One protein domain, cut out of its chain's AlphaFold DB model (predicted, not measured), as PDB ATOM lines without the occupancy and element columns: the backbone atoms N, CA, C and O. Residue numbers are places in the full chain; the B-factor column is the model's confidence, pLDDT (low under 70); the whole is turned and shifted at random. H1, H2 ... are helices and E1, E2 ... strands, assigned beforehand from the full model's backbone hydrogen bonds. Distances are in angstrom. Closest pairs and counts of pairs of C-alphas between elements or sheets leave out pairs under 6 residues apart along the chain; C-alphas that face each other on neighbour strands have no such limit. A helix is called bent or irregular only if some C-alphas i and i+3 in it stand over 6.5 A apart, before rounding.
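This is residues 19 to 109 of the 135 residues of an uncharacterized protein of Acidobacteria bacterium (UniProt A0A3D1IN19). One long helix, H1, makes a straight spar with smaller parts ranged along it: the short H2 folds back on its last part, a little two-stranded ribbon of E1 and E2 lies beside its middle, and H3 starts against its first part and leads away from it, nearly in line with H4. The result is a loose, open V of H1 and the H3 to H4 arm, with residues 94 to 99 sticking out at the arm's far end. The printed part has 91 residues, with four named helices and two named strands in the order H1, H2, E1, H3, H4, E2; the strands form one antiparallel sheet, E1 - E2, and the class is mostly helix. The whole is loose, with a radius of gyration of the C-alphas of 15.6 A, and elongated, spanning 50 by 29 by 24 A.

H1, residues 25 to 45, touches H2, residues 55 to 58, with its residues 39 to 45 alone; the closest C-alphas are those of Glu 44 and Gly 55, 4.2 A apart. E1, residues 64 to 66, and E2, residues 106 to 108, are antiparallel neighbours at 167 degrees. N 65 and O 107 are 2.9 A apart and N 107 and O 65 are 3.1 A apart, both within hydrogen-bond range. The closest C-alphas of H1 and E1 are those of Ser 39 and Val 65, 6.0 A apart; those of H1 and E2 are Ala 32 and Ile 107, 7.2 A apart. H3, residues 77 to 83, touches residues 28 to 32 of H1 alone, about perpendicular at 75 degrees, with the C-alphas of Leu 28 and Val 78 closest at 6.6 A. H4, residues 88 to 95, is close to H3 but not clearly touching: the closest C-alphas, of Leu 82 and His 88, are 6.1 A apart. H3 and H4 run the same way at a shallow tilt of 18 degrees. H1 and H4 are apart. In H1, H3 and H4 every O i to N i+4 pair is within hydrogen-bond range; H2 is too short for such a pair, and its one O i to N i+3 pair is not within range.

H1 begins at C-alpha 25, (-27.448, 22.363, -31.751), and runs 30.3 A to C-alpha 45, (-15.284, 48.241, -21.851). H2 is irregular, but only just: C-alphas 55 and 58 are 6.8 A apart. E1 is 6.3 A long, H3 9.8 A and H4 10.3 A. E2 is 6.0 A long and ends at C-alpha 108, (-31.977, 37.733, -26.699).

The two C-alphas farthest apart, those of Gly 50 and Gly 96, are 49.8 A apart. The links H2 to E1 and H3 to H4 are tight, the other three are short, and no link is long. The printed part has no cut. The mean pLDDT of the printed part is 93.5, and no printed residue is under 70.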
ATOM      1  N   ALA A  19     -34.940  23.386 -37.246       94.31
ATOM      2  CA  ALA A  19     -34.327  24.543 -37.894       94.31
ATOM      3  C   ALA A  19     -32.805  24.544 -37.676       94.31
ATOM      4  O   ALA A  19     -32.046  24.890 -38.578       94.31
ATOM      5  N   VAL A  20     -32.381  24.080 -36.499       95.25
ATOM      6  CA  VAL A  20     -31.016  23.647 -36.209       95.25
ATOM      7  C   VAL A  20     -31.020  22.115 -36.150       95.25
ATOM      8  O   VAL A  20     -31.791  21.561 -35.354       95.25
ATOM      9  N   PRO A  21     -30.195  21.419 -36.951       93.06
ATOM     10  CA  PRO A  21     -30.010  19.977 -36.831       93.06
ATOM     11  C   PRO A  21     -29.554  19.574 -35.422       93.06
ATOM     12  O   PRO A  21     -28.786  20.289 -34.776       93.06
ATOM     13  N   ALA A  22     -30.032  18.430 -34.927       95.19
ATOM     14  CA  ALA A  22     -29.792  18.008 -33.544       95.19
ATOM     15  C   ALA A  22     -28.297  17.840 -33.207       95.19
ATOM     16  O   ALA A  22     -27.879  18.143 -32.092       95.19
ATOM     17  N   ASP A  23     -27.502  17.395 -34.176       95.81
ATOM     18  CA  ASP A  23     -26.050  17.231 -34.081       95.81
ATOM     19  C   ASP A  23     -25.280  18.562 -34.103       95.81
ATOM     20  O   ASP A  23     -24.147  18.607 -33.641       95.81
ATOM     21  N   GLN A  24     -25.901  19.650 -34.564       95.62
ATOM     22  CA  GLN A  24     -25.304  20.994 -34.633       95.62
ATOM     23  C   GLN A  24     -25.779  21.920 -33.507       95.62
ATOM     24  O   GLN A  24     -25.221  22.996 -33.292       95.62
ATOM     25  N   LEU A  25     -26.820  21.522 -32.768       96.25
ATOM     26  CA  LEU A  25     -27.448  22.363 -31.751       96.25
ATOM     27  C   LEU A  25     -26.488  22.742 -30.616       96.25
ATOM     28  O   LEU A  25     -26.527  23.874 -30.133       96.25
ATOM     29  N   ALA A  26     -25.642  21.805 -30.184       97.44
ATOM     30  CA  ALA A  26     -24.672  22.054 -29.121       97.44
ATOM     31  C   ALA A  26     -23.616  23.085 -29.551       97.44
ATOM     32  O   ALA A  26     -23.319  24.007 -28.792       97.44
ATOM     33  N   ASP A  27     -23.126  22.973 -30.784       97.31
ATOM     34  CA  ASP A  27     -22.109  23.872 -31.329       97.31
ATOM     35  C   ASP A  27     -22.670  25.279 -31.544       97.31
ATOM     36  O   ASP A  27     -22.069  26.258 -31.106       97.31
ATOM     37  N   LEU A  28     -23.873  25.402 -32.120       96.94
ATOM     38  CA  LEU A  28     -24.527  26.703 -32.279       96.94
ATOM     39  C   LEU A  28     -24.773  27.380 -30.923       96.94
ATOM     40  O   LEU A  28     -24.606  28.594 -30.791       96.94
ATOM     41  N   ARG A  29     -25.151  26.598 -29.905       96.88
ATOM     42  CA  ARG A  29     -25.303  27.106 -28.541       96.88
ATOM     43  C   ARG A  29     -23.978  27.630 -27.991       96.88
ATOM     44  O   ARG A  29     -23.969  28.723 -27.431       96.88
ATOM     45  N   LEU A  30     -22.886  26.887 -28.152       97.81
ATOM     46  CA  LEU A  30     -21.568  27.325 -27.698       97.81
ATOM     47  C   LEU A  30     -21.155  28.633 -28.389       97.81
ATOM     48  O   LEU A  30     -20.748  29.580 -27.718       97.81
ATOM     49  N   THR A  31     -21.345  28.729 -29.708       98.00
ATOM     50  CA  THR A  31     -21.106  29.965 -30.465       98.00
ATOM     51  C   THR A  31     -21.932  31.129 -29.914       98.00
ATOM     52  O   THR A  31     -21.406  32.223 -29.709       98.00
ATOM     53  N   ALA A  32     -23.216  30.910 -29.615       97.06
ATOM     54  CA  ALA A  32     -24.071  31.935 -29.025       97.06
ATOM     55  C   ALA A  32     -23.576  32.387 -27.638       97.06
ATOM     56  O   ALA A  32     -23.571  33.585 -27.355       97.06
ATOM     57  N   GLU A  33     -23.121  31.460 -26.790       97.38
ATOM     58  CA  GLU A  33     -22.559  31.768 -25.467       97.38
ATOM     59  C   GLU A  33     -21.270  32.609 -25.577       97.38
ATOM     60  O   GLU A  33     -21.131  33.609 -24.870       97.38
ATOM     61  N   ILE A  34     -20.388  32.301 -26.537       98.31
ATOM     62  CA  ILE A  34     -19.183  33.102 -26.826       98.31
ATOM     63  C   ILE A  34     -19.556  34.534 -27.240       98.31
ATOM     64  O   ILE A  34     -19.004  35.506 -26.715       98.31
ATOM     65  N   LEU A  35     -20.515  34.692 -28.158       98.44
ATOM     66  CA  LEU A  35     -20.976  36.007 -28.620       98.44
ATOM     67  C   LEU A  35     -21.601  36.826 -27.482       98.44
ATOM     68  O   LEU A  35     -21.388  38.039 -27.392       98.44
ATOM     69  N   VAL A  36     -22.335  36.167 -26.581       97.44
ATOM     70  CA  VAL A  36     -22.883  36.779 -25.365       97.44
ATOM     71  C   VAL A  36     -21.767  37.288 -24.456       97.44
ATOM     72  O   VAL A  36     -21.816  38.440 -24.019       97.44
ATOM     73  N   ASP A  37     -20.737  36.487 -24.195       97.50
ATOM     74  CA  ASP A  37     -19.630  36.901 -23.329       97.50
ATOM     75  C   ASP A  37     -18.803  38.041 -23.933       97.50
ATOM     76  O   ASP A  37     -18.423  38.979 -23.223       97.50
ATOM     77  N   ARG A  38     -18.619  38.054 -25.255       97.69
ATOM     78  CA  ARG A  38     -18.013  39.190 -25.965       97.69
ATOM     79  C   ARG A  38     -18.857  40.454 -25.853       97.69
ATOM     80  O   ARG A  38     -18.314  41.537 -25.638       97.69
ATOM     81  N   SER A  39     -20.180  40.333 -25.946       97.00
ATOM     82  CA  SER A  39     -21.085  41.473 -25.780       97.00
ATOM     83  C   SER A  39     -21.048  42.037 -24.353       97.00
ATOM     84  O   SER A  39     -20.959  43.255 -24.180       97.00
ATOM     85  N   LYS A  40     -20.982  41.173 -23.328       96.06
ATOM     86  CA  LYS A  40     -20.741  41.583 -21.930       96.06
ATOM     87  C   LYS A  40     -19.413  42.325 -21.779       96.06
ATOM     88  O   LYS A  40     -19.374  43.398 -21.181       96.06
ATOM     89  N   ALA A  41     -18.330  41.775 -22.335       96.38
ATOM     90  CA  ALA A  41     -17.004  42.384 -22.265       96.38
ATOM     91  C   ALA A  41     -16.976  43.761 -22.947       96.38
ATOM     92  O   ALA A  41     -16.458  44.721 -22.378       96.38
ATOM     93  N   ARG A  42     -17.602  43.885 -24.126       95.75
ATOM     94  CA  ARG A  42     -17.771  45.163 -24.832       95.75
ATOM     95  C   ARG A  42     -18.600  46.157 -24.020       95.75
ATOM     96  O   ARG A  42     -18.255  47.334 -23.983       95.75
ATOM     97  N   SER A  43     -19.663  45.705 -23.355       95.12
ATOM     98  CA  SER A  43     -20.487  46.561 -22.496       95.12
ATOM     99  C   SER A  43     -19.689  47.145 -21.327       95.12
ATOM    100  O   SER A  43     -19.726  48.355 -21.115       95.12
ATOM    101  N   GLU A  44     -18.903  46.322 -20.623       95.88
ATOM    102  CA  GLU A  44     -18.019  46.803 -19.550       95.88
ATOM    103  C   GLU A  44     -16.912  47.719 -20.087       95.88
ATOM    104  O   GLU A  44     -16.620  48.744 -19.477       95.88
ATOM    105  N   ALA A  45     -16.317  47.402 -21.240       95.38
ATOM    106  CA  ALA A  45     -15.284  48.241 -21.851       95.38
ATOM    107  C   ALA A  45     -15.811  49.632 -22.249       95.38
ATOM    108  O   ALA A  45     -15.088  50.621 -22.152       95.38
ATOM    109  N   ASN A  46     -17.083  49.716 -22.648       94.25
ATOM    110  CA  ASN A  46     -17.761  50.964 -23.002       94.25
ATOM    111  C   ASN A  46     -18.361  51.694 -21.789       94.25
ATOM    112  O   ASN A  46     -19.064  52.694 -21.954       94.25
ATOM    113  N   ARG A  47     -18.112  51.212 -20.565       94.44
ATOM    114  CA  ARG A  47     -18.648  51.812 -19.346       94.44
ATOM    115  C   ARG A  47     -18.072  53.213 -19.138       94.44
ATOM    116  O   ARG A  47     -16.889  53.389 -18.852       94.44
ATOM    117  N   GLY A  48     -18.937  54.221 -19.233       91.75
ATOM    118  CA  GLY A  48     -18.584  55.606 -18.931       91.75
ATOM    119  C   GLY A  48     -18.377  55.865 -17.428       91.75
ATOM    120  O   GLY A  48     -18.764  55.045 -16.586       91.75
ATOM    121  N   PRO A  49     -17.799  57.023 -17.053       93.81
ATOM    122  CA  PRO A  49     -17.709  57.443 -15.657       93.81
ATOM    123  C   PRO A  49     -19.088  57.449 -14.984       93.81
ATOM    124  O   PRO A  49     -20.023  58.069 -15.480       93.81
ATOM    125  N   GLY A  50     -19.219  56.750 -13.854       93.44
ATOM    126  CA  GLY A  50     -20.495  56.600 -13.141       93.44
ATOM    127  C   GLY A  50     -21.447  55.543 -13.714       93.44
ATOM    128  O   GLY A  50     -22.518  55.345 -13.148       93.44
ATOM    129  N   GLY A  51     -21.065  54.844 -14.788       91.31
ATOM    130  CA  GLY A  51     -21.873  53.781 -15.385       91.31
ATOM    131  C   GLY A  51     -21.998  52.527 -14.502       91.31
ATOM    132  O   GLY A  51     -21.116  52.266 -13.664       91.31
ATOM    133  N   PRO A  52     -23.069  51.733 -14.698       92.12
ATOM    134  CA  PRO A  52     -23.351  50.528 -13.920       92.12
ATOM    135  C   PRO A  52     -22.250  49.476 -14.075       92.12
ATOM    136  O   PRO A  52     -21.582  49.385 -15.101       92.12
ATOM    137  N   ARG A  53     -22.044  48.665 -13.034       89.81
ATOM    138  CA  ARG A  53     -21.030  47.603 -13.044       89.81
ATOM    139  C   ARG A  53     -21.409  46.520 -14.065       89.81
ATOM    140  O   ARG A  53     -22.524  46.011 -14.022       89.81
ATOM    141  N   GLY A  54     -20.471  46.140 -14.926       89.88
ATOM    142  CA  GLY A  54     -20.709  45.286 -16.094       89.88
ATOM    143  C   GLY A  54     -21.224  46.049 -17.321       89.88
ATOM    144  O   GLY A  54     -21.677  45.417 -18.273       89.88
ATOM    145  N   GLY A  55     -21.186  47.385 -17.290       92.62
ATOM    146  CA  GLY A  55     -21.800  48.246 -18.294       92.62
ATOM    147  C   GLY A  55     -23.323  48.119 -18.321       92.62
ATOM    148  O   GLY A  55     -23.956  47.612 -17.392       92.62
ATOM    149  N   GLU A  56     -23.919  48.568 -19.420       91.44
ATOM    150  CA  GLU A  56     -25.370  48.520 -19.638       91.44
ATOM    151  C   GLU A  56     -25.933  47.091 -19.711       91.44
ATOM    152  O   GLU A  56     -27.137  46.897 -19.543       91.44
ATOM    153  N   TRP A  57     -25.083  46.076 -19.920       93.38
ATOM    154  CA  TRP A  57     -25.512  44.688 -20.100       93.38
ATOM    155  C   TRP A  57     -26.419  44.201 -18.969       93.38
ATOM    156  O   TRP A  57     -27.457  43.611 -19.235       93.38
ATOM    157  N   TYR A  58     -26.060  44.454 -17.708       90.69
ATOM    158  CA  TYR A  58     -26.866  44.009 -16.562       90.69
ATOM    159  C   TYR A  58     -27.914  45.031 -16.110       90.69
ATOM    160  O   TYR A  58     -28.739  44.710 -15.257       90.69
ATOM    161  N   ALA A  59     -27.883  46.248 -16.659       87.50
ATOM    162  CA  ALA A  59     -28.882  47.278 -16.389       87.50
ATOM    163  C   ALA A  59     -30.135  47.114 -17.270       87.50
ATOM    164  O   ALA A  59     -31.219  47.551 -16.890       87.50
ATOM    165  N   GLY A  60     -29.997  46.471 -18.435       83.62
ATOM    166  CA  GLY A  60     -31.094  46.242 -19.368       83.62
ATOM    167  C   GLY A  60     -32.114  45.204 -18.885       83.62
ATOM    168  O   GLY A  60     -31.757  44.143 -18.373       83.62
ATOM    169  N   VAL A  61     -33.398  45.478 -19.135       87.81
ATOM    170  CA  VAL A  61     -34.509  44.535 -18.881       87.81
ATOM    171  C   VAL A  61     -34.448  43.292 -19.775       87.81
ATOM    172  O   VAL A  61     -34.900  42.217 -19.392       87.81
ATOM    173  N   GLN A  62     -33.858  43.437 -20.961       88.88
ATOM    174  CA  GLN A  62     -33.625  42.364 -21.920       88.88
ATOM    175  C   GLN A  62     -32.294  42.631 -22.630       88.88
ATOM    176  O   GLN A  62     -32.270  43.336 -23.642       88.88
ATOM    177  N   PRO A  63     -31.172  42.125 -22.097       92.00
ATOM    178  CA  PRO A  63     -29.876  42.259 -22.743       92.00
ATOM    179  C   PRO A  63     -29.898  41.553 -24.100       92.00
ATOM    180  O   PRO A  63     -30.387  40.426 -24.225       92.00
ATOM    181  N   ARG A  64     -29.393  42.229 -25.132       93.38
ATOM    182  CA  ARG A  64     -29.358  41.704 -26.498       93.38
ATOM    183  C   ARG A  64     -27.945  41.762 -27.036       93.38
ATOM    184  O   ARG A  64     -27.267  42.778 -26.912       93.38
ATOM    185  N   VAL A  65     -27.539  40.689 -27.695       96.38
ATOM    186  CA  VAL A  65     -26.373  40.707 -28.574       96.38
ATOM    187  C   VAL A  65     -26.849  41.136 -29.950       96.38
ATOM    188  O   VAL A  65     -27.705  40.463 -30.514       96.38
ATOM    189  N   ASN A  66     -26.276  42.195 -30.520       95.25
ATOM    190  CA  ASN A  66     -26.354  42.404 -31.963       95.25
ATOM    191  C   ASN A  66     -25.192  41.642 -32.604       95.25
ATOM    192  O   ASN A  66     -24.034  42.008 -32.408       95.25
ATOM    193  N   VAL A  67     -25.490  40.570 -33.342       95.62
ATOM    194  CA  VAL A  67     -24.463  39.617 -33.810       95.62
ATOM    195  C   VAL A  67     -23.370  40.313 -34.626       95.62
ATOM    196  O   VAL A  67     -22.188  40.089 -34.379       95.62
ATOM    197  N   HIS A  68     -23.752  41.233 -35.516       94.38
ATOM    198  CA  HIS A  68     -22.824  41.980 -36.373       94.38
ATOM    199  C   HIS A  68     -21.785  42.822 -35.609       94.38
ATOM    200  O   HIS A  68     -20.794  43.236 -36.200       94.38
ATOM    201  N   GLU A  69     -21.995  43.097 -34.319       95.25
ATOM    202  CA  GLU A  69     -21.068  43.899 -33.520       95.25
ATOM    203  C   GLU A  69     -19.964  43.074 -32.841       95.25
ATOM    204  O   GLU A  69     -19.004  43.655 -32.333       95.25
ATOM    205  N   VAL A  70     -20.121  41.746 -32.755       96.62
ATOM    206  CA  VAL A  70     -19.238  40.864 -31.958       96.62
ATOM    207  C   VAL A  70     -18.863  39.546 -32.645       96.62
ATOM    208  O   VAL A  70     -18.086  38.766 -32.084       96.62
ATOM    209  N   VAL A  71     -19.415  39.286 -33.831       97.00
ATOM    210  CA  VAL A  71     -19.049  38.141 -34.669       97.00
ATOM    211  C   VAL A  71     -17.671  38.336 -35.295       97.00
ATOM    212  O   VAL A  71     -17.272  39.449 -35.638       97.00
ATOM    213  N   ASP A  72     -16.950  37.237 -35.451       97.12
ATOM    214  CA  ASP A  72     -15.633  37.157 -36.075       97.12
ATOM    215  C   ASP A  72     -15.434  35.787 -36.742       97.12
ATOM    216  O   ASP A  72     -16.376  35.005 -36.863       97.12
ATOM    217  N   GLU A  73     -14.204  35.488 -37.164       97.31
ATOM    218  CA  GLU A  73     -13.849  34.219 -37.808       97.31
ATOM    219  C   GLU A  73     -14.159  32.989 -36.935       97.31
ATOM    220  O   GLU A  73     -14.703  32.012 -37.442       97.31
ATOM    221  N   GLU A  74     -13.894  33.044 -35.623       97.44
ATOM    222  CA  GLU A  74     -14.161  31.932 -34.691       97.44
ATOM    223  C   GLU A  74     -15.660  31.609 -34.602       97.44
ATOM    224  O   GLU A  74     -16.058  30.457 -34.435       97.44
ATOM    225  N   THR A  75     -16.502  32.631 -34.733       97.69
ATOM    226  CA  THR A  75     -17.955  32.537 -34.528       97.69
ATOM    227  C   THR A  75     -18.759  32.623 -35.826       97.69
ATOM    228  O   THR A  75     -19.989  32.676 -35.782       97.69
ATOM    229  N   ALA A  76     -18.091  32.589 -36.984       96.25
ATOM    230  CA  ALA A  76     -18.705  32.762 -38.301       96.25
ATOM    231  C   ALA A  76     -19.803  31.728 -38.611       96.25
ATOM    232  O   ALA A  76     -20.745  32.034 -39.341       96.25
ATOM    233  N   SER A  77     -19.752  30.550 -37.980       95.06
ATOM    234  CA  SER A  77     -20.769  29.499 -38.117       95.06
ATOM    235  C   SER A  77     -22.189  29.961 -37.761       95.06
ATOM    236  O   SER A  77     -23.159  29.434 -38.306       95.06
ATOM    237  N   VAL A  78     -22.344  30.982 -36.903       95.81
ATOM    238  CA  VAL A  78     -23.663  31.576 -36.624       95.81
ATOM    239  C   VAL A  78     -24.246  32.257 -37.864       95.81
ATOM    240  O   VAL A  78     -25.455  32.214 -38.083       95.81
ATOM    241  N   VAL A  79     -23.398  32.874 -38.691       95.31
ATOM    242  CA  VAL A  79     -23.810  33.560 -39.921       95.31
ATOM    243  C   VAL A  79     -24.203  32.529 -40.971       95.31
ATOM    244  O   VAL A  79     -25.251  32.683 -41.595       95.31
ATOM    245  N   ASP A  80     -23.432  31.446 -41.097       94.81
ATOM    246  CA  ASP A  80     -23.752  30.328 -41.993       94.81
ATOM    247  C   ASP A  80     -25.094  29.683 -41.636       94.81
ATOM    248  O   ASP A  80     -25.916  29.422 -42.514       94.81
ATOM    249  N   PHE A  81     -25.358  29.482 -40.340       95.06
ATOM    250  CA  PHE A  81     -26.653  29.003 -39.864       95.06
ATOM    251  C   PHE A  81     -27.792  29.948 -40.275       95.06
ATOM    252  O   PHE A  81     -28.808  29.503 -40.814       95.06
ATOM    253  N   LEU A  82     -27.625  31.256 -40.059       94.38
ATOM    254  CA  LEU A  82     -28.665  32.246 -40.345       94.38
ATOM    255  C   LEU A  82     -28.935  32.399 -41.848       94.38
ATOM    256  O   LEU A  82     -30.091  32.556 -42.239       94.38
ATOM    257  N   LEU A  83     -27.899  32.309 -42.684       93.88
ATOM    258  CA  LEU A  83     -28.002  32.283 -44.149       93.88
ATOM    259  C   LEU A  83     -28.401  30.903 -44.698       93.88
ATOM    260  O   LEU A  83     -28.633  30.746 -45.896       93.88
ATOM    261  N   GLY A  84     -28.496  29.901 -43.827       93.75
ATOM    262  CA  GLY A  84     -28.776  28.526 -44.184       93.75
ATOM    263  C   GLY A  84     -30.198  28.290 -44.711       93.75
ATOM    264  O   GLY A  84     -31.112  29.111 -44.558       93.75
ATOM    265  N   PRO A  85     -30.437  27.108 -45.305       93.19
ATOM    266  CA  PRO A  85     -31.699  26.779 -45.969       93.19
ATOM    267  C   PRO A  85     -32.898  26.639 -45.017       93.19
ATOM    268  O   PRO A  85     -34.039  26.614 -45.480       93.19
ATOM    269  N   THR A  86     -32.656  26.499 -43.712       94.25
ATOM    270  CA  THR A  86     -33.684  26.325 -42.675       94.25
ATOM    271  C   THR A  86     -34.111  27.638 -42.019       94.25
ATOM    272  O   THR A  86     -35.158  27.666 -41.375       94.25
ATOM    273  N   VAL A  87     -33.342  28.719 -42.204       93.31
ATOM    274  CA  VAL A  87     -33.643  30.059 -41.679       93.31
ATOM    275  C   VAL A  87     -33.888  31.012 -42.843       93.31
ATOM    276  O   VAL A  87     -35.040  31.235 -43.215       93.31
ATOM    277  N   HIS A  88     -32.833  31.514 -43.492       93.19
ATOM    278  CA  HIS A  88     -32.981  32.405 -44.644       93.19
ATOM    279  C   HIS A  88     -33.699  31.729 -45.812       93.19
ATOM    280  O   HIS A  88     -34.590  32.334 -46.401       93.19
ATOM    281  N   GLY A  89     -33.421  30.451 -46.083       92.75
ATOM    282  CA  GLY A  89     -34.116  29.705 -47.139       92.75
ATOM    283  C   GLY A  89     -35.622  29.519 -46.901       92.75
ATOM    284  O   GLY A  89     -36.383  29.376 -47.859       92.75
ATOM    285  N   VAL A  90     -36.077  29.543 -45.643       93.62
ATOM    286  CA  VAL A  90     -37.510  29.567 -45.306       93.62
ATOM    287  C   VAL A  90     -38.079  30.964 -45.531       93.62
ATOM    288  O   VAL A  90     -39.087  31.098 -46.221       93.62
ATOM    289  N   SER A  91     -37.411  32.005 -45.029       92.00
ATOM    290  CA  SER A  91     -37.820  33.396 -45.252       92.00
ATOM    291  C   SER A  91     -37.921  33.729 -46.744       92.00
ATOM    292  O   SER A  91     -38.872  34.376 -47.169       92.00
ATOM    293  N   HIS A  92     -36.981  33.238 -47.554       90.69
ATOM    294  CA  HIS A  92     -36.971  33.416 -49.002       90.69
ATOM    295  C   HIS A  92     -38.203  32.792 -49.678       90.69
ATOM    296  O   HIS A  92     -38.825  33.435 -50.522       90.69
ATOM    297  N   GLN A  93     -38.606  31.582 -49.264       92.00
ATOM    298  CA  GLN A  93     -39.844  30.951 -49.744       92.00
ATOM    299  C   GLN A  93     -41.081  31.774 -49.366       92.00
ATOM    300  O   GLN A  93     -41.923  32.016 -50.221       92.00
ATOM    301  N   ILE A  94     -41.163  32.253 -48.119       92.19
ATOM    302  CA  ILE A  94     -42.296  33.068 -47.644       92.19
ATOM    303  C   ILE A  94     -42.402  34.385 -48.421       92.19
ATOM    304  O   ILE A  94     -43.496  34.801 -48.791       92.19
ATOM    305  N   MET A  95     -41.275  35.063 -48.651       89.88
ATOM    306  CA  MET A  95     -41.267  36.367 -49.314       89.88
ATOM    307  C   MET A  95     -41.481  36.278 -50.830       89.88
ATOM    308  O   MET A  95     -41.904  37.264 -51.428       89.88
ATOM    309  N   GLY A  96     -41.170  35.141 -51.465       88.56
ATOM    310  CA  GLY A  96     -41.328  34.963 -52.913       88.56
ATOM    311  C   GLY A  96     -40.521  35.962 -53.757       88.56
ATOM    312  O   GLY A  96     -40.906  36.280 -54.882       88.56
ATOM    313  N   THR A  97     -39.430  36.495 -53.204       85.25
ATOM    314  CA  THR A  97     -38.577  37.528 -53.814       85.25
ATOM    315  C   THR A  97     -37.311  36.907 -54.402       85.25
ATOM    316  O   THR A  97     -36.795  35.959 -53.815       85.25
ATOM    317  N   PRO A  98     -36.756  37.422 -55.518       82.69
ATOM    318  CA  PRO A  98     -35.469  36.951 -56.037       82.69
ATOM    319  C   PRO A  98     -34.305  37.203 -55.072       82.69
ATOM    320  O   PRO A  98     -33.342  36.440 -55.068       82.69
ATOM    321  N   GLU A  99     -34.395  38.243 -54.241       85.94
ATOM    322  CA  GLU A  99     -33.358  38.614 -53.281       85.94
ATOM    323  C   GLU A  99     -33.975  38.986 -51.937       85.94
ATOM    324  O   GLU A  99     -34.991  39.679 -51.860       85.94
ATOM    325  N   SER A 100     -33.337  38.530 -50.864       85.88
ATOM    326  CA  SER A 100     -33.703  38.880 -49.498       85.88
ATOM    327  C   SER A 100     -32.457  39.032 -48.641       85.88
ATOM    328  O   SER A 100     -31.564  38.187 -48.683       85.88
ATOM    329  N   ALA A 101     -32.413  40.085 -47.832       85.69
ATOM    330  CA  ALA A 101     -31.310  40.360 -46.921       85.69
ATOM    331  C   ALA A 101     -31.744  40.195 -45.464       85.69
ATOM    332  O   ALA A 101     -32.925  40.287 -45.123       85.69
ATOM    333  N   ILE A 102     -30.768  39.960 -44.594       86.94
ATOM    334  CA  ILE A 102     -31.004  39.917 -43.157       86.94
ATOM    335  C   ILE A 102     -30.892  41.340 -42.611       86.94
ATOM    336  O   ILE A 102     -29.835  41.959 -42.694       86.94
ATOM    337  N   THR A 103     -31.992  41.858 -42.066       85.25
ATOM    338  CA  THR A 103     -32.080  43.238 -41.559       85.25
ATOM    339  C   THR A 103     -31.563  43.375 -40.131       85.25
ATOM    340  O   THR A 103     -31.022  44.413 -39.760       85.25
ATOM    341  N   SER A 104     -31.712  42.332 -39.314       87.56
ATOM    342  CA  SER A 104     -31.154  42.274 -37.967       87.56
ATOM    343  C   SER A 104     -30.979  40.829 -37.506       87.56
ATOM    344  O   SER A 104     -31.705  39.929 -37.925       87.56
ATOM    345  N   MET A 105     -29.993  40.616 -36.636       91.25
ATOM    346  CA  MET A 105     -29.732  39.339 -35.978       91.25
ATOM    347  C   MET A 105     -29.435  39.619 -34.517       91.25
ATOM    348  O   MET A 105     -28.487  40.353 -34.206       91.25
ATOM    349  N   GLN A 106     -30.243  39.043 -33.634       94.75
ATOM    350  CA  GLN A 106     -30.109  39.253 -32.203       94.75
ATOM    351  C   GLN A 106     -30.116  37.930 -31.446       94.75
ATOM    352  O   GLN A 106     -30.903  37.038 -31.753       94.75
ATOM    353  N   ILE A 107     -29.262  37.834 -30.427       95.75
ATOM    354  CA  ILE A 107     -29.399  36.829 -29.368       95.75
ATOM    355  C   ILE A 107     -30.030  37.555 -28.189       95.75
ATOM    356  O   ILE A 107     -29.440  38.491 -27.642       95.75
ATOM    357  N   THR A 108     -31.248  37.164 -27.830       92.81
ATOM    358  CA  THR A 108     -31.977  37.733 -26.699       92.81
ATOM    359  C   THR A 108     -31.680  36.924 -25.445       92.81
ATOM    360  O   THR A 108     -31.852  35.706 -25.406       92.81
ATOM    361  N   CYS A 109     -31.213  37.602 -24.401       91.62
ATOM    362  CA  CYS A 109     -30.955  36.988 -23.109       91.62
ATOM    363  C   CYS A 109     -32.002  37.455 -22.098       91.62
ATOM    364  O   CYS A 109     -32.444  38.605 -22.119       91.62
TER     365      CYS A 109